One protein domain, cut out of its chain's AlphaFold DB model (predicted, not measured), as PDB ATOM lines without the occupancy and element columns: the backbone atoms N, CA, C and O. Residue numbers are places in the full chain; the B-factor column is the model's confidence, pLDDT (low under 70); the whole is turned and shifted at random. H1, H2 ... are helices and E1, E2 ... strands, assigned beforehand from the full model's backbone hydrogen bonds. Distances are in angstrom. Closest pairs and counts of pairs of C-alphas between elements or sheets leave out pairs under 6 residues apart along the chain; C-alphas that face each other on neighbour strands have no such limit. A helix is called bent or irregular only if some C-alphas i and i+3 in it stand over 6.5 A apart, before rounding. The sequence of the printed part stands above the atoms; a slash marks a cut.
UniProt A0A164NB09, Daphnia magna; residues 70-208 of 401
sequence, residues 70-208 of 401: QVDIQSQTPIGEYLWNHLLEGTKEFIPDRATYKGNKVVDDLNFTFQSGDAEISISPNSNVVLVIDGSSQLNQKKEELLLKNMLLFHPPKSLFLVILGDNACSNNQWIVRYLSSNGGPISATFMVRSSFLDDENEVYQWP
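What this domain is: This is residues 70 to 208 of the 401 residues of a protein of Daphnia magna (UniProt A0A164NB09). What shape do these atoms make? A single strongly twisted sheet of eight strands curls round the helix H1 on one face, while H2 and H3 lie side by side over the other face, H2 over E5 and H3 over E6 and E7. What is it built of? The printed part has 139 residues with three named helices and eight named strands, in the order E1 H1 E2 E3 E4 E5 H2 E6 H3 E7 E8, class mixed; the sheet, ordered E2 E3 E4 E1 E5 E6 E7 E8, is mixed too. How large is it? It is compact, with a radius of gyration of the C-alphas of 14.3 A and spans of 38 by 30 by 29 A.

Where its parts are: Which elements come first? E1, residues 70 to 75, begins at C-alpha 70 at (-5.997, -36.714, 18.023), before H1, residues 78 to 87, and E2, residues 93 to 95. E3, residues 100 to 107, is 22.7 A long, and E4, residues 110 to 117, 23.0 A. What follows? E5 is residues 128 to 134, H2 138 to 154, 24.4 A long, and E6 159 to 165. H3, residues 172 to 179, is irregular, its C-alphas 172 and 175 being 7.0 A apart; E7 is residues 187 to 193, and E8, 204 to 207, ends at C-alpha 207 at (-25.881, -26.517, 15.808).

How they stand to each other: What are E1's neighbours? It is parallel to E4, with N 73 and O 113 2.8 A apart, and to E5, with N 72 and O 128 2.8 A apart. How does the sheet reach its edges? E2, E3 and E4 form a meander, each strand the antiparallel neighbour of the one before, with N 93 and O 102 2.8 A and N 103 and O 114 3.0 A apart. E5, E6, E7 and E8 are parallel neighbours in turn, with N 131 and O 161 2.8 A, N 164 and O 191 2.9 A, and N 205 and O 190 2.8 A apart. Where are the helices? H1 is on the face opposite H2 and H3, and the closest C-alphas of H1 and E5 are Gly 80 and Val 132, 5.8 A. H2 only just touches H3, by residues 138 to 145 alone, with 3 pairs of C-alphas within 8 A, closest Gln 138 and Asn 172 at 7.0 A. Every O i to N i+4 pair is within hydrogen-bond range in H1 and H2, but 0 of 4 in H3, where 3 of 5 O i to N i+3 pairs are.

The domain as a whole: How far does it reach? The two C-alphas farthest apart are those of Asp 97 and Asp 200, 41.7 A, and the printed part has no cut. Are any links long? No link is long. Where is confidence low? Residues 119, 122, 124 to 125, 168 to 172 and 195 to 198 are under 70.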
ATOM      1  N   GLN A  70      -5.602 -37.462  16.834       92.31
ATOM      2  CA  GLN A  70      -5.997 -36.714  18.023       92.31
ATOM      3  C   GLN A  70      -6.711 -35.405  17.655       92.31
ATOM      4  O   GLN A  70      -6.232 -34.641  16.809       92.31
ATOM      5  N   VAL A  71      -7.832 -35.136  18.329       95.19
ATOM      6  CA  VAL A  71      -8.590 -33.883  18.244       95.19
ATOM      7  C   VAL A  71      -8.872 -33.366  19.656       95.19
ATOM      8  O   VAL A  71      -9.561 -34.014  20.440       95.19
ATOM      9  N   ASP A  72      -8.359 -32.184  19.982       94.81
ATOM     10  CA  ASP A  72      -8.474 -31.581  21.307       94.81
ATOM     11  C   ASP A  72      -9.667 -30.621  21.365       94.81
ATOM     12  O   ASP A  72      -9.683 -29.577  20.712       94.81
ATOM     13  N   ILE A  73     -10.672 -30.954  22.170       95.75
ATOM     14  CA  ILE A  73     -11.837 -30.108  22.427       95.75
ATOM     15  C   ILE A  73     -11.552 -29.236  23.652       95.75
ATOM     16  O   ILE A  73     -11.386 -29.737  24.763       95.75
ATOM     17  N   GLN A  74     -11.525 -27.921  23.452       94.19
ATOM     18  CA  GLN A  74     -11.265 -26.924  24.491       94.19
ATOM     19  C   GLN A  74     -12.514 -26.067  24.691       94.19
ATOM     20  O   GLN A  74     -12.965 -25.415  23.751       94.19
ATOM     21  N   SER A  75     -13.082 -26.055  25.901       92.69
ATOM     22  CA  SER A  75     -14.310 -25.305  26.191       92.69
ATOM     23  C   SER A  75     -14.214 -24.453  27.448       92.69
ATOM     24  O   SER A  75     -13.896 -24.946  28.523       92.69
ATOM     25  N   GLN A  76     -14.623 -23.191  27.346       86.56
ATOM     26  CA  GLN A  76     -14.876 -22.326  28.509       86.56
ATOM     27  C   GLN A  76     -16.375 -22.103  28.748       86.56
ATOM     28  O   GLN A  76     -16.773 -21.187  29.463       86.56
ATOM     29  N   THR A  77     -17.229 -22.911  28.112       87.38
ATOM     30  CA  THR A  77     -18.669 -22.657  28.061       87.38
ATOM     31  C   THR A  77     -19.500 -23.924  28.283       87.38
ATOM     32  O   THR A  77     -19.069 -25.029  27.926       87.38
ATOM     33  N   PRO A  78     -20.732 -23.794  28.808       88.00
ATOM     34  CA  PRO A  78     -21.619 -24.938  29.011       88.00
ATOM     35  C   PRO A  78     -21.989 -25.698  27.734       88.00
ATOM     36  O   PRO A  78     -22.228 -26.902  27.786       88.00
ATOM     37  N   ILE A  79     -22.019 -25.042  26.570       92.12
ATOM     38  CA  ILE A  79     -22.350 -25.736  25.317       92.12
ATOM     39  C   ILE A  79     -21.285 -26.784  24.949       92.12
ATOM     40  O   ILE A  79     -21.615 -27.817  24.368       92.12
ATOM     41  N   GLY A  80     -20.029 -26.596  25.370       95.00
ATOM     42  CA  GLY A  80     -18.999 -27.628  25.217       95.00
ATOM     43  C   GLY A  80     -19.245 -28.844  26.105       95.00
ATOM     44  O   GLY A  80     -18.948 -29.962  25.703       95.00
ATOM     45  N   GLU A  81     -19.874 -28.652  27.264       94.31
ATOM     46  CA  GLU A  81     -20.315 -29.760  28.114       94.31
ATOM     47  C   GLU A  81     -21.474 -30.536  27.497       94.31
ATOM     48  O   GLU A  81     -21.568 -31.749  27.669       94.31
ATOM     49  N   TYR A  82     -22.354 -29.865  26.753       96.31
ATOM     50  CA  TYR A  82     -23.388 -30.560  25.993       96.31
ATOM     51  C   TYR A  82     -22.769 -31.371  24.845       96.31
ATOM     52  O   TYR A  82     -23.062 -32.560  24.708       96.31
ATOM     53  N   LEU A  83     -21.850 -30.773  24.076       97.25
ATOM     54  CA  LEU A  83     -21.098 -31.489  23.042       97.25
ATOM     55  C   LEU A  83     -20.423 -32.745  23.611       97.25
ATOM     56  O   LEU A  83     -20.586 -33.827  23.053       97.25
ATOM     57  N   TRP A  84     -19.702 -32.614  24.725       97.31
ATOM     58  CA  TRP A  84     -18.966 -33.723  25.320       97.31
ATOM     59  C   TRP A  84     -19.877 -34.785  25.939       97.31
ATOM     60  O   TRP A  84     -19.855 -35.938  25.513       97.31
ATOM     61  N   ASN A  85     -20.702 -34.412  26.918       95.94
ATOM     62  CA  ASN A  85     -21.426 -35.392  27.731       95.94
ATOM     63  C   ASN A  85     -22.662 -35.958  27.017       95.94
ATOM     64  O   ASN A  85     -23.036 -37.094  27.280       95.94
ATOM     65  N   HIS A  86     -23.312 -35.191  26.130       96.31
ATOM     66  CA  HIS A  86     -24.603 -35.582  25.541       96.31
ATOM     67  C   HIS A  86     -24.520 -36.020  24.083       96.31
ATOM     68  O   HIS A  86     -25.294 -36.883  23.676       96.31
ATOM     69  N   LEU A  87     -23.638 -35.419  23.282       96.38
ATOM     70  CA  LEU A  87     -23.499 -35.789  21.869       96.38
ATOM     71  C   LEU A  87     -22.391 -36.818  21.677       96.38
ATOM     72  O   LEU A  87     -22.624 -37.887  21.120       96.38
ATOM     73  N   LEU A  88     -21.192 -36.511  22.168       96.19
ATOM     74  CA  LEU A  88     -20.085 -37.457  22.131       96.19
ATOM     75  C   LEU A  88     -20.237 -38.542  23.189       96.19
ATOM     76  O   LEU A  88     -19.593 -39.568  23.043       96.19
ATOM     77  N   GLU A  89     -21.080 -38.363  24.212       95.44
ATOM     78  CA  GLU A  89     -21.275 -39.318  25.318       95.44
ATOM     79  C   GLU A  89     -19.938 -39.654  26.003       95.44
ATOM     80  O   GLU A  89     -19.622 -40.808  26.305       95.44
ATOM     81  N   GLY A  90     -19.087 -38.637  26.130       95.38
ATOM     82  CA  GLY A  90     -17.801 -38.712  26.796       95.38
ATOM     83  C   GLY A  90     -17.959 -38.623  28.307       95.38
ATOM     84  O   GLY A  90     -18.766 -37.850  28.821       95.38
ATOM     85  N   THR A  91     -17.157 -39.399  29.028       94.25
ATOM     86  CA  THR A  91     -16.989 -39.231  30.471       94.25
ATOM     87  C   THR A  91     -15.890 -38.212  30.740       94.25
ATOM     88  O   THR A  91     -15.014 -37.967  29.904       94.25
ATOM     89  N   LYS A  92     -15.951 -37.560  31.897       93.88
ATOM     90  CA  LYS A  92     -14.950 -36.584  32.318       93.88
ATOM     91  C   LYS A  92     -14.695 -36.691  33.813       93.88
ATOM     92  O   LYS A  92     -15.594 -37.024  34.582       93.88
ATOM     93  N   GLU A  93     -13.486 -36.348  34.210       93.50
ATOM     94  CA  GLU A  93     -13.043 -36.314  35.596       93.50
ATOM     95  C   GLU A  93     -12.726 -34.878  35.993       93.50
ATOM     96  O   GLU A  93     -12.149 -34.116  35.212       93.50
ATOM     97  N   PHE A  94     -13.115 -34.500  37.210       91.25
ATOM     98  CA  PHE A  94     -12.755 -33.207  37.774       91.25
ATOM     99  C   PHE A  94     -11.320 -33.246  38.301       91.25
ATOM    100  O   PHE A  94     -10.945 -34.153  39.041       91.25
ATOM    101  N   ILE A  95     -10.538 -32.231  37.952       88.69
ATOM    102  CA  ILE A  95      -9.168 -32.006  38.404       88.69
ATOM    103  C   ILE A  95      -9.190 -30.803  39.357       88.69
ATOM    104  O   ILE A  95      -9.210 -29.659  38.881       88.69
ATOM    105  N   PRO A  96      -9.168 -31.037  40.686       85.00
ATOM    106  CA  PRO A  96      -9.347 -29.987  41.688       85.00
ATOM    107  C   PRO A  96      -8.311 -28.868  41.594       85.00
ATOM    108  O   PRO A  96      -8.680 -27.698  41.612       85.00
ATOM    109  N   ASP A  97      -7.036 -29.218  41.407       82.19
ATOM    110  CA  ASP A  97      -5.911 -28.270  41.430       82.19
ATOM    111  C   ASP A  97      -5.998 -27.175  40.362       82.19
ATOM    112  O   ASP A  97      -5.380 -26.121  40.488       82.19
ATOM    113  N   ARG A  98      -6.745 -27.434  39.285       76.12
ATOM    114  CA  ARG A  98      -6.914 -26.505  38.162       76.12
ATOM    115  C   ARG A  98      -8.353 -26.037  37.988       76.12
ATOM    116  O   ARG A  98      -8.602 -25.260  37.077       76.12
ATOM    117  N   ALA A  99      -9.282 -26.528  38.814       85.38
ATOM    118  CA  ALA A  99     -10.720 -26.351  38.627       85.38
ATOM    119  C   ALA A  99     -11.165 -26.661  37.179       85.38
ATOM    120  O   ALA A  99     -11.904 -25.903  36.554       85.38
ATOM    121  N   THR A 100     -10.679 -27.781  36.634       88.56
ATOM    122  CA  THR A 100     -10.967 -28.203  35.249       88.56
ATOM    123  C   THR A 100     -11.586 -29.579  35.196       88.56
ATOM    124  O   THR A 100     -11.353 -30.387  36.087       88.56
ATOM    125  N   TYR A 101     -12.297 -29.874  34.115       91.44
ATOM    126  CA  TYR A 101     -12.666 -31.237  33.762       91.44
ATOM    127  C   TYR A 101     -11.824 -31.726  32.596       91.44
ATOM    128  O   TYR A 101     -11.512 -30.948  31.692       91.44
ATOM    129  N   LYS A 102     -11.478 -33.016  32.604       93.50
ATOM    130  CA  LYS A 102     -10.819 -33.676  31.476       93.50
ATOM    131  C   LYS A 102     -11.497 -34.969  31.093       93.50
ATOM    132  O   LYS A 102     -11.936 -35.712  31.961       93.50
ATOM    133  N   GLY A 103     -11.538 -35.248  29.799       94.88
ATOM    134  CA  GLY A 103     -12.095 -36.480  29.262       94.88
ATOM    135  C   GLY A 103     -11.318 -36.972  28.050       94.88
ATOM    136  O   GLY A 103     -10.580 -36.218  27.412       94.88
ATOM    137  N   ASN A 104     -11.485 -38.251  27.742       95.06
ATOM    138  CA  ASN A 104     -10.970 -38.852  26.524       95.06
ATOM    139  C   ASN A 104     -11.996 -39.833  25.955       95.06
ATOM    140  O   ASN A 104     -12.614 -40.584  26.709       95.06
ATOM    141  N   LYS A 105     -12.193 -39.808  24.636       95.19
ATOM    142  CA  LYS A 105     -13.100 -40.723  23.952       95.19
ATOM    143  C   LYS A 105     -12.656 -40.954  22.518       95.19
ATOM    144  O   LYS A 105     -12.479 -40.011  21.753       95.19
ATOM    145  N   VAL A 106     -12.558 -42.226  22.151       92.56
ATOM    146  CA  VAL A 106     -12.343 -42.645  20.767       92.56
ATOM    147  C   VAL A 106     -13.697 -42.813  20.083       92.56
ATOM    148  O   VAL A 106     -14.589 -43.471  20.624       92.56
ATOM    149  N   VAL A 107     -13.845 -42.209  18.908       89.12
ATOM    150  CA  VAL A 107     -14.986 -42.400  18.008       89.12
ATOM    151  C   VAL A 107     -14.414 -42.721  16.636       89.12
ATOM    152  O   VAL A 107     -13.747 -41.880  16.037       89.12
ATOM    153  N   ASP A 108     -14.661 -43.946  16.175       86.31
ATOM    154  CA  ASP A 108     -14.066 -44.504  14.961       86.31
ATOM    155  C   ASP A 108     -12.527 -44.374  14.972       86.31
ATOM    156  O   ASP A 108     -11.863 -44.999  15.798       86.31
ATOM    157  N   ASP A 109     -11.956 -43.573  14.078       89.94
ATOM    158  CA  ASP A 109     -10.520 -43.338  13.895       89.94
ATOM    159  C   ASP A 109     -10.009 -42.044  14.566       89.94
ATOM    160  O   ASP A 109      -8.808 -41.756  14.541       89.94
ATOM    161  N   LEU A 110     -10.898 -41.286  15.214       92.81
ATOM    162  CA  LEU A 110     -10.561 -40.055  15.923       92.81
ATOM    163  C   LEU A 110     -10.495 -40.282  17.433       92.81
ATOM    164  O   LEU A 110     -11.409 -40.835  18.049       92.81
ATOM    165  N   ASN A 111      -9.427 -39.782  18.048       93.81
ATOM    166  CA  ASN A 111      -9.290 -39.737  19.496       93.81
ATOM    167  C   ASN A 111      -9.570 -38.320  20.005       93.81
ATOM    168  O   ASN A 111      -8.726 -37.430  19.882       93.81
ATOM    169  N   PHE A 112     -10.745 -38.110  20.595       95.50
ATOM    170  CA  PHE A 112     -11.113 -36.828  21.177       95.50
ATOM    171  C   PHE A 112     -10.576 -36.707  22.601       95.50
ATOM    172  O   PHE A 112     -10.867 -37.540  23.464       95.50
ATOM    173  N   THR A 113      -9.837 -35.639  22.875       95.12
ATOM    174  CA  THR A 113      -9.595 -35.188  24.249       95.12
ATOM    175  C   THR A 113     -10.527 -34.027  24.559       95.12
ATOM    176  O   THR A 113     -10.919 -33.277  23.669       95.12
ATOM    177  N   PHE A 114     -10.915 -33.884  25.818       95.06
ATOM    178  CA  PHE A 114     -11.761 -32.792  26.271       95.06
ATOM    179  C   PHE A 114     -11.131 -32.113  27.465       95.06
ATOM    180  O   PHE A 114     -10.661 -32.784  28.386       95.06
ATOM    181  N   GLN A 115     -11.154 -30.787  27.456       93.62
ATOM    182  CA  GLN A 115     -10.834 -29.974  28.609       93.62
ATOM    183  C   GLN A 115     -11.841 -28.831  28.730       93.62
ATOM    184  O   GLN A 115     -12.094 -28.104  27.764       93.62
ATOM    185  N   SER A 116     -12.383 -28.650  29.932       91.81
ATOM    186  CA  SER A 116     -13.236 -27.511  30.267       91.81
ATOM    187  C   SER A 116     -12.922 -26.918  31.636       91.81
ATOM    188  O   SER A 116     -12.277 -27.562  32.465       91.81
ATOM    189  N   GLY A 117     -13.379 -25.687  31.873       85.00
ATOM    190  CA  GLY A 117     -13.234 -24.968  33.141       85.00
ATOM    191  C   GLY A 117     -12.465 -23.655  32.998       85.00
ATOM    192  O   GLY A 117     -12.281 -23.150  31.891       85.00
ATOM    193  N   ASP A 118     -12.003 -23.121  34.128       72.19
ATOM    194  CA  ASP A 118     -11.384 -21.788  34.208       72.19
ATOM    195  C   ASP A 118      -9.897 -21.771  33.822       72.19
ATOM    196  O   ASP A 118      -9.259 -20.714  33.823       72.19
ATOM    197  N   ALA A 119      -9.316 -22.928  33.493       68.69
ATOM    198  CA  ALA A 119      -7.939 -22.970  33.032       68.69
ATOM    199  C   ALA A 119      -7.775 -22.241  31.696       68.69
ATOM    200  O   ALA A 119      -8.630 -22.278  30.805       68.69
ATOM    201  N   GLU A 120      -6.606 -21.626  31.548       71.69
ATOM    202  CA  GLU A 120      -6.170 -21.104  30.267       71.69
ATOM    203  C   GLU A 120      -6.152 -22.236  29.234       71.69
ATOM    204  O   GLU A 120      -5.694 -23.355  29.507       71.69
ATOM    205  N   ILE A 121      -6.692 -21.946  28.051       73.25
ATOM    206  CA  ILE A 121      -6.702 -22.890  26.941       73.25
ATOM    207  C   ILE A 121      -5.251 -23.155  26.554       73.25
ATOM    208  O   ILE A 121      -4.556 -22.291  26.023       73.25
ATOM    209  N   SER A 122      -4.795 -24.365  26.856       68.31
ATOM    210  CA  SER A 122      -3.450 -24.825  26.553       68.31
ATOM    211  C   SER A 122      -3.551 -25.804  25.399       68.31
ATOM    212  O   SER A 122      -4.088 -26.901  25.542       68.31
ATOM    213  N   ILE A 123      -3.077 -25.364  24.240       71.69
ATOM    214  CA  ILE A 123      -3.110 -26.134  23.004       71.69
ATOM    215  C   ILE A 123      -1.705 -26.641  22.727       71.69
ATOM    216  O   ILE A 123      -0.740 -25.873  22.717       71.69
ATOM    217  N   SER A 124      -1.596 -27.945  22.485       69.50
ATOM    218  CA  SER A 124      -0.344 -28.536  22.026       69.50
ATOM    219  C   SER A 124      -0.030 -28.007  20.620       69.50
ATOM    220  O   SER A 124      -0.927 -28.011  19.770       69.50
ATOM    221  N   PRO A 125       1.206 -27.565  20.328       67.94
ATOM    222  CA  PRO A 125       1.577 -27.157  18.976       67.94
ATOM    223  C   PRO A 125       1.246 -28.251  17.951       67.94
ATOM    224  O   PRO A 125       1.456 -29.432  18.225       67.94
ATOM    225  N   ASN A 126       0.748 -27.866  16.773       72.12
ATOM    226  CA  ASN A 126       0.351 -28.783  15.691       72.12
ATOM    227  C   ASN A 126      -0.780 -29.781  16.032       72.12
ATOM    228  O   ASN A 126      -0.932 -30.789  15.340       72.12
ATOM    229  N   SER A 127      -1.596 -29.506  17.052       87.88
ATOM    230  CA  SER A 127      -2.812 -30.282  17.343       87.88
ATOM    231  C   SER A 127      -3.989 -29.876  16.446       87.88
ATOM    232  O   SER A 127      -4.039 -28.761  15.915       87.88
ATOM    233  N   ASN A 128      -4.948 -30.790  16.269       94.81
ATOM    234  CA  ASN A 128      -6.259 -30.466  15.709       94.81
ATOM    235  C   ASN A 128      -7.156 -30.028  16.866       94.81
ATOM    236  O   ASN A 128      -7.280 -30.767  17.837       94.81
ATOM    237  N   VAL A 129      -7.772 -28.853  16.779       95.31
ATOM    238  CA  VAL A 129      -8.479 -28.241  17.910       95.31
ATOM    239  C   VAL A 129      -9.923 -27.945  17.550       95.31
ATOM    240  O   VAL A 129     -10.199 -27.330  16.521       95.31
ATOM    241  N   VAL A 130     -10.839 -28.315  18.441       96.88
ATOM    242  CA  VAL A 130     -12.213 -27.809  18.466       96.88
ATOM    243  C   VAL A 130     -12.318 -26.825  19.622       96.88
ATOM    244  O   VAL A 130     -12.321 -27.217  20.787       96.88
ATOM    245  N   LEU A 131     -12.396 -25.538  19.307       95.50
ATOM    246  CA  LEU A 131     -12.521 -24.485  20.301       95.50
ATOM    247  C   LEU A 131     -13.998 -24.109  20.477       95.50
ATOM    248  O   LEU A 131     -14.680 -23.737  19.521       95.50
ATOM    249  N   VAL A 132     -14.489 -24.201  21.709       95.31
ATOM    250  CA  VAL A 132     -15.879 -23.917  22.065       95.31
ATOM    251  C   VAL A 132     -15.972 -22.592  22.823       95.31
ATOM    252  O   VAL A 132     -15.489 -22.489  23.953       95.31
ATOM    253  N   ILE A 133     -16.618 -21.597  22.214       92.44
ATOM    254  CA  ILE A 133     -16.617 -20.197  22.672       92.44
ATOM    255  C   ILE A 133     -18.022 -19.625  22.874       92.44
ATOM    256  O   ILE A 133     -18.999 -20.075  22.269       92.44
ATOM    257  N   ASP A 134     -18.111 -18.594  23.715       90.12
ATOM    258  CA  ASP A 134     -19.351 -17.871  23.992       90.12
ATOM    259  C   ASP A 134     -19.398 -16.557  23.201       90.12
ATOM    260  O   ASP A 134     -18.785 -15.557  23.560       90.12
ATOM    261  N   GLY A 135     -20.152 -16.552  22.110       88.06
ATOM    262  CA  GLY A 135     -20.436 -15.373  21.298       88.06
ATOM    263  C   GLY A 135     -21.758 -14.684  21.650       88.06
ATOM    264  O   GLY A 135     -22.213 -13.851  20.867       88.06
ATOM    265  N   SER A 136     -22.397 -15.007  22.782       84.56
ATOM    266  CA  SER A 136     -23.776 -14.590  23.094       84.56
ATOM    267  C   SER A 136     -23.953 -13.105  23.425       84.56
ATOM    268  O   SER A 136     -25.081 -12.607  23.464       84.56
ATOM    269  N   SER A 137     -22.856 -12.374  23.647       85.50
ATOM    270  CA  SER A 137     -22.857 -10.932  23.906       85.50
ATOM    271  C   SER A 137     -21.660 -10.237  23.259       85.50
ATOM    272  O   SER A 137     -20.614 -10.845  23.047       85.50
ATOM    273  N   GLN A 138     -21.767  -8.928  23.006       85.25
ATOM    274  CA  GLN A 138     -20.670  -8.146  22.423       85.25
ATOM    275  C   GLN A 138     -19.401  -8.147  23.297       85.25
ATOM    276  O   GLN A 138     -18.285  -8.081  22.780       85.25
ATOM    277  N   LEU A 139     -19.561  -8.203  24.625       88.56
ATOM    278  CA  LEU A 139     -18.430  -8.301  25.546       88.56
ATOM    279  C   LEU A 139     -17.728  -9.653  25.396       88.56
ATOM    280  O   LEU A 139     -16.507  -9.678  25.240       88.56
ATOM    281  N   ASN A 140     -18.497 -10.746  25.385       89.12
ATOM    282  CA  ASN A 140     -17.939 -12.086  25.230       89.12
ATOM    283  C   ASN A 140     -17.278 -12.226  23.855       89.12
ATOM    284  O   ASN A 140     -16.115 -12.590  23.789       89.12
ATOM    285  N   GLN A 141     -17.906 -11.756  22.774       88.25
ATOM    286  CA  GLN A 141     -17.302 -11.759  21.433       88.25
ATOM    287  C   GLN A 141     -15.930 -11.074  21.381       88.25
ATOM    288  O   GLN A 141     -14.997 -11.618  20.800       88.25
ATOM    289  N   LYS A 142     -15.764  -9.898  22.009       90.31
ATOM    290  CA  LYS A 142     -14.457  -9.215  22.064       90.31
ATOM    291  C   LYS A 142     -13.410 -10.035  22.822       90.31
ATOM    292  O   LYS A 142     -12.252 -10.065  22.409       90.31
ATOM    293  N   LYS A 143     -13.811 -10.673  23.926       91.19
ATOM    294  CA  LYS A 143     -12.948 -11.547  24.729       91.19
ATOM    295  C   LYS A 143     -12.536 -12.789  23.930       91.19
ATOM    296  O   LYS A 143     -11.344 -13.068  23.830       91.19
ATOM    297  N   GLU A 144     -13.497 -13.483  23.329       91.06
ATOM    298  CA  GLU A 144     -13.273 -14.702  22.548       91.06
ATOM    299  C   GLU A 144     -12.467 -14.422  21.272       91.06
ATOM    300  O   GLU A 144     -11.582 -15.191  20.902       91.06
ATOM    301  N   GLU A 145     -12.682 -13.275  20.625       92.25
ATOM    302  CA  GLU A 145     -11.870 -12.861  19.482       92.25
ATOM    303  C   GLU A 145     -10.413 -12.569  19.883       92.25
ATOM    304  O   GLU A 145      -9.489 -12.903  19.139       92.25
ATOM    305  N   LEU A 146     -10.183 -11.945  21.044       91.88
ATOM    306  CA  LEU A 146      -8.832 -11.718  21.561       91.88
ATOM    307  C   LEU A 146      -8.139 -13.043  21.907       91.88
ATOM    308  O   LEU A 146      -6.974 -13.226  21.554       91.88
ATOM    309  N   LEU A 147      -8.858 -13.968  22.547       90.38
ATOM    310  CA  LEU A 147      -8.388 -15.325  22.816       90.38
ATOM    311  C   LEU A 147      -7.977 -16.032  21.518       90.38
ATOM    312  O   LEU A 147      -6.850 -16.516  21.421       90.38
ATOM    313  N   LEU A 148      -8.850 -16.024  20.503       91.31
ATOM    314  CA  LEU A 148      -8.573 -16.612  19.194       91.31
ATOM    315  C   LEU A 148      -7.315 -15.999  18.564       91.31
ATOM    316  O   LEU A 148      -6.438 -16.729  18.110       91.31
ATOM    317  N   LYS A 149      -7.186 -14.666  18.567       92.25
ATOM    318  CA  LYS A 149      -5.993 -13.980  18.041       92.25
ATOM    319  C   LYS A 149      -4.718 -14.412  18.760       92.25
ATOM    320  O   LYS A 149      -3.735 -14.728  18.100       92.25
ATOM    321  N   ASN A 150      -4.732 -14.439  20.090       90.19
ATOM    322  CA  ASN A 150      -3.566 -14.828  20.881       90.19
ATOM    323  C   ASN A 150      -3.177 -16.288  20.620       90.19
ATOM    324  O   ASN A 150      -2.004 -16.585  20.407       90.19
ATOM    325  N   MET A 151      -4.160 -17.186  20.566       88.81
ATOM    326  CA  MET A 151      -3.948 -18.592  20.228       88.81
ATOM    327  C   MET A 151      -3.287 -18.744  18.854       88.81
ATOM    328  O   MET A 151      -2.267 -19.414  18.737       88.81
ATOM    329  N   LEU A 152      -3.808 -18.062  17.830       90.12
ATOM    330  CA  LEU A 152      -3.256 -18.108  16.473       90.12
ATOM    331  C   LEU A 152      -1.841 -17.511  16.371       90.12
ATOM    332  O   LEU A 152      -1.061 -17.953  15.533       90.12
ATOM    333  N   LEU A 153      -1.506 -16.519  17.203       89.69
ATOM    334  CA  LEU A 153      -0.188 -15.874  17.208       89.69
ATOM    335  C   LEU A 153       0.882 -16.694  17.934       89.69
ATOM    336  O   LEU A 153       2.018 -16.756  17.468       89.69
ATOM    337  N   PHE A 154       0.544 -17.288  19.079       86.50
ATOM    338  CA  PHE A 154       1.532 -17.924  19.955       86.50
ATOM    339  C   PHE A 154       1.545 -19.455  19.853       86.50
ATOM    340  O   PHE A 154       2.597 -20.060  20.042       86.50
ATOM    341  N   HIS A 155       0.404 -20.083  19.551       84.62
ATOM    342  CA  HIS A 155       0.230 -21.542  19.554       84.62
ATOM    343  C   HIS A 155      -0.681 -21.987  18.394       84.62
ATOM    344  O   HIS A 155      -1.771 -22.516  18.636       84.62
ATOM    345  N   PRO A 156      -0.291 -21.746  17.126       88.38
ATOM    346  CA  PRO A 156      -1.157 -22.030  15.989       88.38
ATOM    347  C   PRO A 156      -1.475 -23.536  15.902       88.38
ATOM    348  O   PRO A 156      -0.551 -24.357  15.845       88.38
ATOM    349  N   PRO A 157      -2.764 -23.925  15.892       91.44
ATOM    350  CA  PRO A 157      -3.154 -25.317  15.702       91.44
ATOM    351  C   PRO A 157      -2.927 -25.750  14.247       91.44
ATOM    352  O   PRO A 157      -2.928 -24.927  13.331       91.44
ATOM    353  N   LYS A 158      -2.785 -27.062  14.020       92.12
ATOM    354  CA  LYS A 158      -2.723 -27.644  12.666       92.12
ATOM    355  C   LYS A 158      -4.055 -27.479  11.933       92.12
ATOM    356  O   LYS A 158      -4.088 -27.200  10.738       92.12
ATOM    357  N   SER A 159      -5.156 -27.676  12.649       94.31
ATOM    358  CA  SER A 159      -6.514 -27.491  12.142       94.31
ATOM    359  C   SER A 159      -7.383 -26.937  13.255       94.31
ATOM    360  O   SER A 159      -7.265 -27.370  14.401       94.31
ATOM    361  N   LEU A 160      -8.238 -25.971  12.923       95.38
ATOM    362  CA  LEU A 160      -9.091 -25.290  13.887       95.38
ATOM    363  C   LEU A 160     -10.556 -25.386  13.478       95.38
ATOM    364  O   LEU A 160     -10.941 -24.988  12.378       95.38
ATOM    365  N   PHE A 161     -11.372 -25.853  14.409       97.06
ATOM    366  CA  PHE A 161     -12.822 -25.909  14.325       97.06
ATOM    367  C   PHE A 161     -13.414 -25.083  15.452       97.06
ATOM    368  O   PHE A 161     -12.855 -25.058  16.548       97.06
ATOM    369  N   LEU A 162     -14.555 -24.449  15.208       95.62
ATOM    370  CA  LEU A 162     -15.257 -23.701  16.244       95.62
ATOM    371  C   LEU A 162     -16.622 -24.293  16.557       95.62
ATOM    372  O   LEU A 162     -17.336 -24.724  15.659       95.62
ATOM    373  N   VAL A 163     -17.012 -24.228  17.825       95.56
ATOM    374  CA  VAL A 163     -18.406 -24.333  18.258       95.56
ATOM    375  C   VAL A 163     -18.739 -23.037  18.984       95.56
ATOM    376  O   VAL A 163     -18.090 -22.695  19.968       95.56
ATOM    377  N   ILE A 164     -19.714 -22.283  18.488       91.75
ATOM    378  CA  ILE A 164     -20.010 -20.939  18.990       91.75
ATOM    379  C   ILE A 164     -21.421 -20.927  19.556       91.75
ATOM    380  O   ILE A 164     -22.379 -21.228  18.841       91.75
ATOM    381  N   LEU A 165     -21.560 -20.533  20.824       90.06
ATOM    382  CA  LEU A 165     -22.842 -20.064  21.337       90.06
ATOM    383  C   LEU A 165     -23.086 -18.655  20.804       90.06
ATOM    384  O   LEU A 165     -22.532 -17.692  21.319       90.06
ATOM    385  N   GLY A 166     -23.870 -18.546  19.741       84.25
ATOM    386  CA  GLY A 166     -24.206 -17.281  19.114       84.25
ATOM    387  C   GLY A 166     -25.109 -16.404  19.977       84.25
ATOM    388  O   GLY A 166     -25.620 -16.799  21.031       84.25
ATOM    389  N   ASP A 167     -25.298 -15.178  19.511       76.75
ATOM    390  CA  ASP A 167     -26.195 -14.216  20.117       76.75
ATOM    391  C   ASP A 167     -27.548 -14.200  19.411       76.75
ATOM    392  O   ASP A 167     -27.688 -14.543  18.241       76.75
ATOM    393  N   ASN A 168     -28.569 -13.738  20.125       65.44
ATOM    394  CA  ASN A 168     -29.921 -13.669  19.566       65.44
ATOM    395  C   ASN A 168     -30.106 -12.455  18.636       65.44
ATOM    396  O   ASN A 168     -31.149 -12.325  18.003       65.44
ATOM    397  N   ALA A 169     -29.113 -11.559  18.558       62.62
ATOM    398  CA  ALA A 169     -29.090 -10.402  17.671       62.62
ATOM    399  C   ALA A 169     -28.177 -10.704  16.472       62.62
ATOM    400  O   ALA A 169     -26.990 -10.409  16.477       62.62
ATOM    401  N   CYS A 170     -28.751 -11.286  15.421       62.06
ATOM    402  CA  CYS A 170     -28.058 -11.956  14.312       62.06
ATOM    403  C   CYS A 170     -27.040 -11.166  13.468       62.06
ATOM    404  O   CYS A 170     -26.556 -11.671  12.457       62.06
ATOM    405  N   SER A 171     -26.675  -9.955  13.871       62.31
ATOM    406  CA  SER A 171     -25.589  -9.164  13.308       62.31
ATOM    407  C   SER A 171     -24.226  -9.415  13.958       62.31
ATOM    408  O   SER A 171     -23.211  -9.104  13.340       62.31
ATOM    409  N   ASN A 172     -24.146  -9.935  15.187       66.38
ATOM    410  CA  ASN A 172     -22.918  -9.721  15.962       66.38
ATOM    411  C   ASN A 172     -21.877 -10.836  15.842       66.38
ATOM    412  O   ASN A 172     -20.713 -10.570  16.100       66.38
ATOM    413  N   ASN A 173     -22.217 -12.034  15.360       74.88
ATOM    414  CA  ASN A 173     -21.224 -13.098  15.128       74.88
ATOM    415  C   ASN A 173     -20.504 -13.012  13.767       74.88
ATOM    416  O   ASN A 173     -19.700 -13.877  13.429       74.88
ATOM    417  N   GLN A 174     -20.719 -11.937  13.000       82.12
ATOM    418  CA  GLN A 174     -20.041 -11.696  11.718       82.12
ATOM    419  C   GLN A 174     -18.519 -11.546  11.842       82.12
ATOM    420  O   GLN A 174     -17.804 -11.728  10.856       82.12
ATOM    421  N   TRP A 175     -18.001 -11.255  13.040       86.69
ATOM    422  CA  TRP A 175     -16.559 -11.168  13.286       86.69
ATOM    423  C   TRP A 175     -15.819 -12.457  12.903       86.69
ATOM    424  O   TRP A 175     -14.639 -12.393  12.558       86.69
ATOM    425  N   ILE A 176     -16.509 -13.608  12.896       89.81
ATOM    426  CA  ILE A 176     -15.903 -14.887  12.532       89.81
ATOM    427  C   ILE A 176     -15.610 -15.028  11.041       89.81
ATOM    428  O   ILE A 176     -14.683 -15.743  10.669       89.81
ATOM    429  N   VAL A 177     -16.338 -14.304  10.184       89.94
ATOM    430  CA  VAL A 177     -16.276 -14.452   8.722       89.94
ATOM    431  C   VAL A 177     -14.845 -14.312   8.207       89.94
ATOM    432  O   VAL A 177     -14.392 -15.128   7.412       89.94
ATOM    433  N   ARG A 178     -14.083 -13.342   8.727       92.50
ATOM    434  CA  ARG A 178     -12.688 -13.100   8.317       92.50
ATOM    435  C   ARG A 178     -11.703 -14.213   8.700       92.50
ATOM    436  O   ARG A 178     -10.573 -14.195   8.231       92.50
ATOM    437  N   TYR A 179     -12.096 -15.125   9.587       94.19
ATOM    438  CA  TYR A 179     -11.273 -16.251  10.025       94.19
ATOM    439  C   TYR A 179     -11.666 -17.570   9.345       94.19
ATOM    440  O   TYR A 179     -10.956 -18.558   9.527       94.19
ATOM    441  N   LEU A 180     -12.753 -17.599   8.568       94.00
ATOM    442  CA  LEU A 180     -13.164 -18.778   7.801       94.00
ATOM    443  C   LEU A 180     -12.166 -19.089   6.676       94.00
ATOM    444  O   LEU A 180     -11.599 -18.169   6.077       94.00
ATOM    445  N   SER A 181     -11.983 -20.373   6.359       93.38
ATOM    446  CA  SER A 181     -11.070 -20.830   5.305       93.38
ATOM    447  C   SER A 181     -11.392 -20.243   3.931       93.38
ATOM    448  O   SER A 181     -10.472 -19.852   3.212       93.38
ATOM    449  N   SER A 182     -12.674 -20.077   3.591       92.81
ATOM    450  CA  SER A 182     -13.117 -19.414   2.355       92.81
ATOM    451  C   SER A 182     -12.624 -17.968   2.212       92.81
ATOM    452  O   SER A 182     -12.464 -17.484   1.093       92.81
ATOM    453  N   ASN A 183     -12.321 -17.296   3.327       93.75
ATOM    454  CA  ASN A 183     -11.770 -15.939   3.374       93.75
ATOM    455  C   ASN A 183     -10.254 -15.917   3.654       93.75
ATOM    456  O   ASN A 183      -9.704 -14.870   3.994       93.75
ATOM    457  N   GLY A 184      -9.571 -17.059   3.519       93.62
ATOM    458  CA  GLY A 184      -8.133 -17.192   3.772       93.62
ATOM    459  C   GLY A 184      -7.757 -17.268   5.255       93.62
ATOM    460  O   GLY A 184      -6.586 -17.101   5.594       93.62
ATOM    461  N   GLY A 185      -8.731 -17.488   6.141       94.62
ATOM    462  CA  GLY A 185      -8.506 -17.662   7.571       94.62
ATOM    463  C   GLY A 185      -8.231 -19.116   7.992       94.62
ATOM    464  O   GLY A 185      -8.297 -20.032   7.173       94.62
ATOM    465  N   PRO A 186      -7.899 -19.351   9.276       94.00
ATOM    466  CA  PRO A 186      -7.458 -20.659   9.770       94.00
ATOM    467  C   PRO A 186      -8.594 -21.622  10.157       94.00
ATOM    468  O   PRO A 186      -8.325 -22.781  10.473       94.00
ATOM    469  N   ILE A 187      -9.849 -21.169  10.199       95.56
ATOM    470  CA  ILE A 187     -10.974 -21.980  10.680       95.56
ATOM    471  C   ILE A 187     -11.518 -22.839   9.544       95.56
ATOM    472  O   ILE A 187     -12.021 -22.321   8.552       95.56
ATOM    473  N   SER A 188     -11.460 -24.155   9.731       95.69
ATOM    474  CA  SER A 188     -11.872 -25.153   8.737       95.69
ATOM    475  C   SER A 188     -13.382 -25.410   8.718       95.69
ATOM    476  O   SER A 188     -13.945 -25.714   7.664       95.69
ATOM    477  N   ALA A 189     -14.040 -25.320   9.879       95.88
ATOM    478  CA  ALA A 189     -15.497 -25.315   9.995       95.88
ATOM    479  C   ALA A 189     -15.959 -24.709  11.332       95.88
ATOM    480  O   ALA A 189     -15.230 -24.720  12.326       95.88
ATOM    481  N   THR A 190     -17.195 -24.212  11.357       94.75
ATOM    482  CA  THR A 190     -17.861 -23.622  12.521       94.75
ATOM    483  C   THR A 190     -19.228 -24.268  12.734       94.75
ATOM    484  O   THR A 190     -20.047 -24.314  11.824       94.75
ATOM    485  N   PHE A 191     -19.507 -24.713  13.952       94.50
ATOM    486  CA  PHE A 191     -20.823 -25.151  14.403       94.50
ATOM    487  C   PHE A 191     -21.459 -24.024  15.217       94.50
ATOM    488  O   PHE A 191     -20.952 -23.625  16.264       94.50
ATOM    489  N   MET A 192     -22.554 -23.473  14.716       89.88
ATOM    490  CA  MET A 192     -23.153 -22.248  15.226       89.88
ATOM    491  C   MET A 192     -24.467 -22.547  15.944       89.88
ATOM    492  O   MET A 192     -25.458 -22.924  15.319       89.88
ATOM    493  N   VAL A 193     -24.487 -22.348  17.259       88.81
ATOM    494  CA  VAL A 193     -25.706 -22.392  18.075       88.81
ATOM    495  C   VAL A 193     -26.350 -21.016  18.050       88.81
ATOM    496  O   VAL A 193     -25.660 -20.027  18.262       88.81
ATOM    497  N   ARG A 194     -27.667 -20.926  17.832       77.69
ATOM    498  CA  ARG A 194     -28.412 -19.650  17.873       77.69
ATOM    499  C   ARG A 194     -27.808 -18.531  17.003       77.69
ATOM    500  O   ARG A 194     -27.609 -17.416  17.465       77.69
ATOM    501  N   SER A 195     -27.546 -18.798  15.725       67.19
ATOM    502  CA  SER A 195     -27.344 -17.728  14.739       67.19
ATOM    503  C   SER A 195     -27.687 -18.210  13.334       67.19
ATOM    504  O   SER A 195     -27.279 -19.290  12.913       67.19
ATOM    505  N   SER A 196     -28.462 -17.407  12.615       61.41
ATOM    506  CA  SER A 196     -29.026 -17.711  11.296       61.41
ATOM    507  C   SER A 196     -28.197 -17.200  10.119       61.41
ATOM    508  O   SER A 196     -28.477 -17.563   8.977       61.41
ATOM    509  N   PHE A 197     -27.245 -16.298  10.375       63.41
ATOM    510  CA  PHE A 197     -26.696 -15.427   9.334       63.41
ATOM    511  C   PHE A 197     -25.716 -16.139   8.390       63.41
ATOM    512  O   PHE A 197     -25.508 -15.669   7.276       63.41
ATOM    513  N   LEU A 198     -25.120 -17.259   8.812       66.19
ATOM    514  CA  LEU A 198     -23.941 -17.816   8.141       66.19
ATOM    515  C   LEU A 198     -24.056 -19.277   7.710       66.19
ATOM    516  O   LEU A 198     -23.133 -19.743   7.063       66.19
ATOM    517  N   ASP A 199     -25.130 -19.997   8.039       73.12
ATOM    518  CA  ASP A 199     -25.217 -21.427   7.716       73.12
ATOM    519  C   ASP A 199     -25.298 -21.660   6.198       73.12
ATOM    520  O   ASP A 199     -26.314 -21.352   5.557       73.12
ATOM    521  N   ASP A 200     -24.198 -22.192   5.667       79.19
ATOM    522  CA  ASP A 200     -23.954 -22.522   4.265       79.19
ATOM    523  C   ASP A 200     -23.842 -24.040   4.037       79.19
ATOM    524  O   ASP A 200     -23.605 -24.479   2.911       79.19
ATOM    525  N   GLU A 201     -24.011 -24.839   5.100       84.00
ATOM    526  CA  GLU A 201     -23.818 -26.292   5.132       84.00
ATOM    527  C   GLU A 201     -22.465 -26.765   4.552       84.00
ATOM    528  O   GLU A 201     -22.344 -27.909   4.103       84.00
ATOM    529  N   ASN A 202     -21.434 -25.913   4.586       86.50
ATOM    530  CA  ASN A 202     -20.106 -26.189   4.033       86.50
ATOM    531  C   ASN A 202     -18.967 -25.808   4.997       86.50
ATOM    532  O   ASN A 202     -18.124 -26.646   5.347       86.50
ATOM    533  N   GLU A 203     -18.929 -24.556   5.443       90.56
ATOM    534  CA  GLU A 203     -17.978 -24.060   6.443       90.56
ATOM    535  C   GLU A 203     -18.669 -23.656   7.740       90.56
ATOM    536  O   GLU A 203     -18.042 -23.712   8.796       90.56
ATOM    537  N   VAL A 204     -19.953 -23.310   7.700       91.19
ATOM    538  CA  VAL A 204     -20.743 -22.980   8.880       91.19
ATOM    539  C   VAL A 204     -21.996 -23.841   8.898       91.19
ATOM    540  O   VAL A 204     -22.752 -23.880   7.935       91.19
ATOM    541  N   TYR A 205     -22.214 -24.519  10.018       91.50
ATOM    542  CA  TYR A 205     -23.297 -25.474  10.217       91.50
ATOM    543  C   TYR A 205     -24.149 -25.038  11.402       91.50
ATOM    544  O   TYR A 205     -23.610 -24.769  12.477       91.50
ATOM    545  N   GLN A 206     -25.475 -25.016  11.254       89.19
ATOM    546  CA  GLN A 206     -26.351 -24.807  12.409       89.19
ATOM    547  C   GLN A 206     -26.206 -25.954  13.420       89.19
ATOM    548  O   GLN A 206     -26.169 -27.130  13.054       89.19
ATOM    549  N   TRP A 207     -26.141 -25.601  14.702       92.69
ATOM    550  CA  TRP A 207     -25.881 -26.517  15.808       92.69
ATOM    551  C   TRP A 207     -26.964 -26.399  16.889       92.69
ATOM    552  O   TRP A 207     -27.452 -25.291  17.127       92.69
ATOM    553  N   PRO A 208     -27.375 -27.504  17.540       93.81
ATOM    554  CA  PRO A 208     -28.410 -27.450  18.564       93.81
ATOM    555  C   PRO A 208     -27.899 -26.805  19.847       93.81
ATOM    556  O   PRO A 208     -26.765 -27.037  20.265       93.81
TER     557      PRO A 208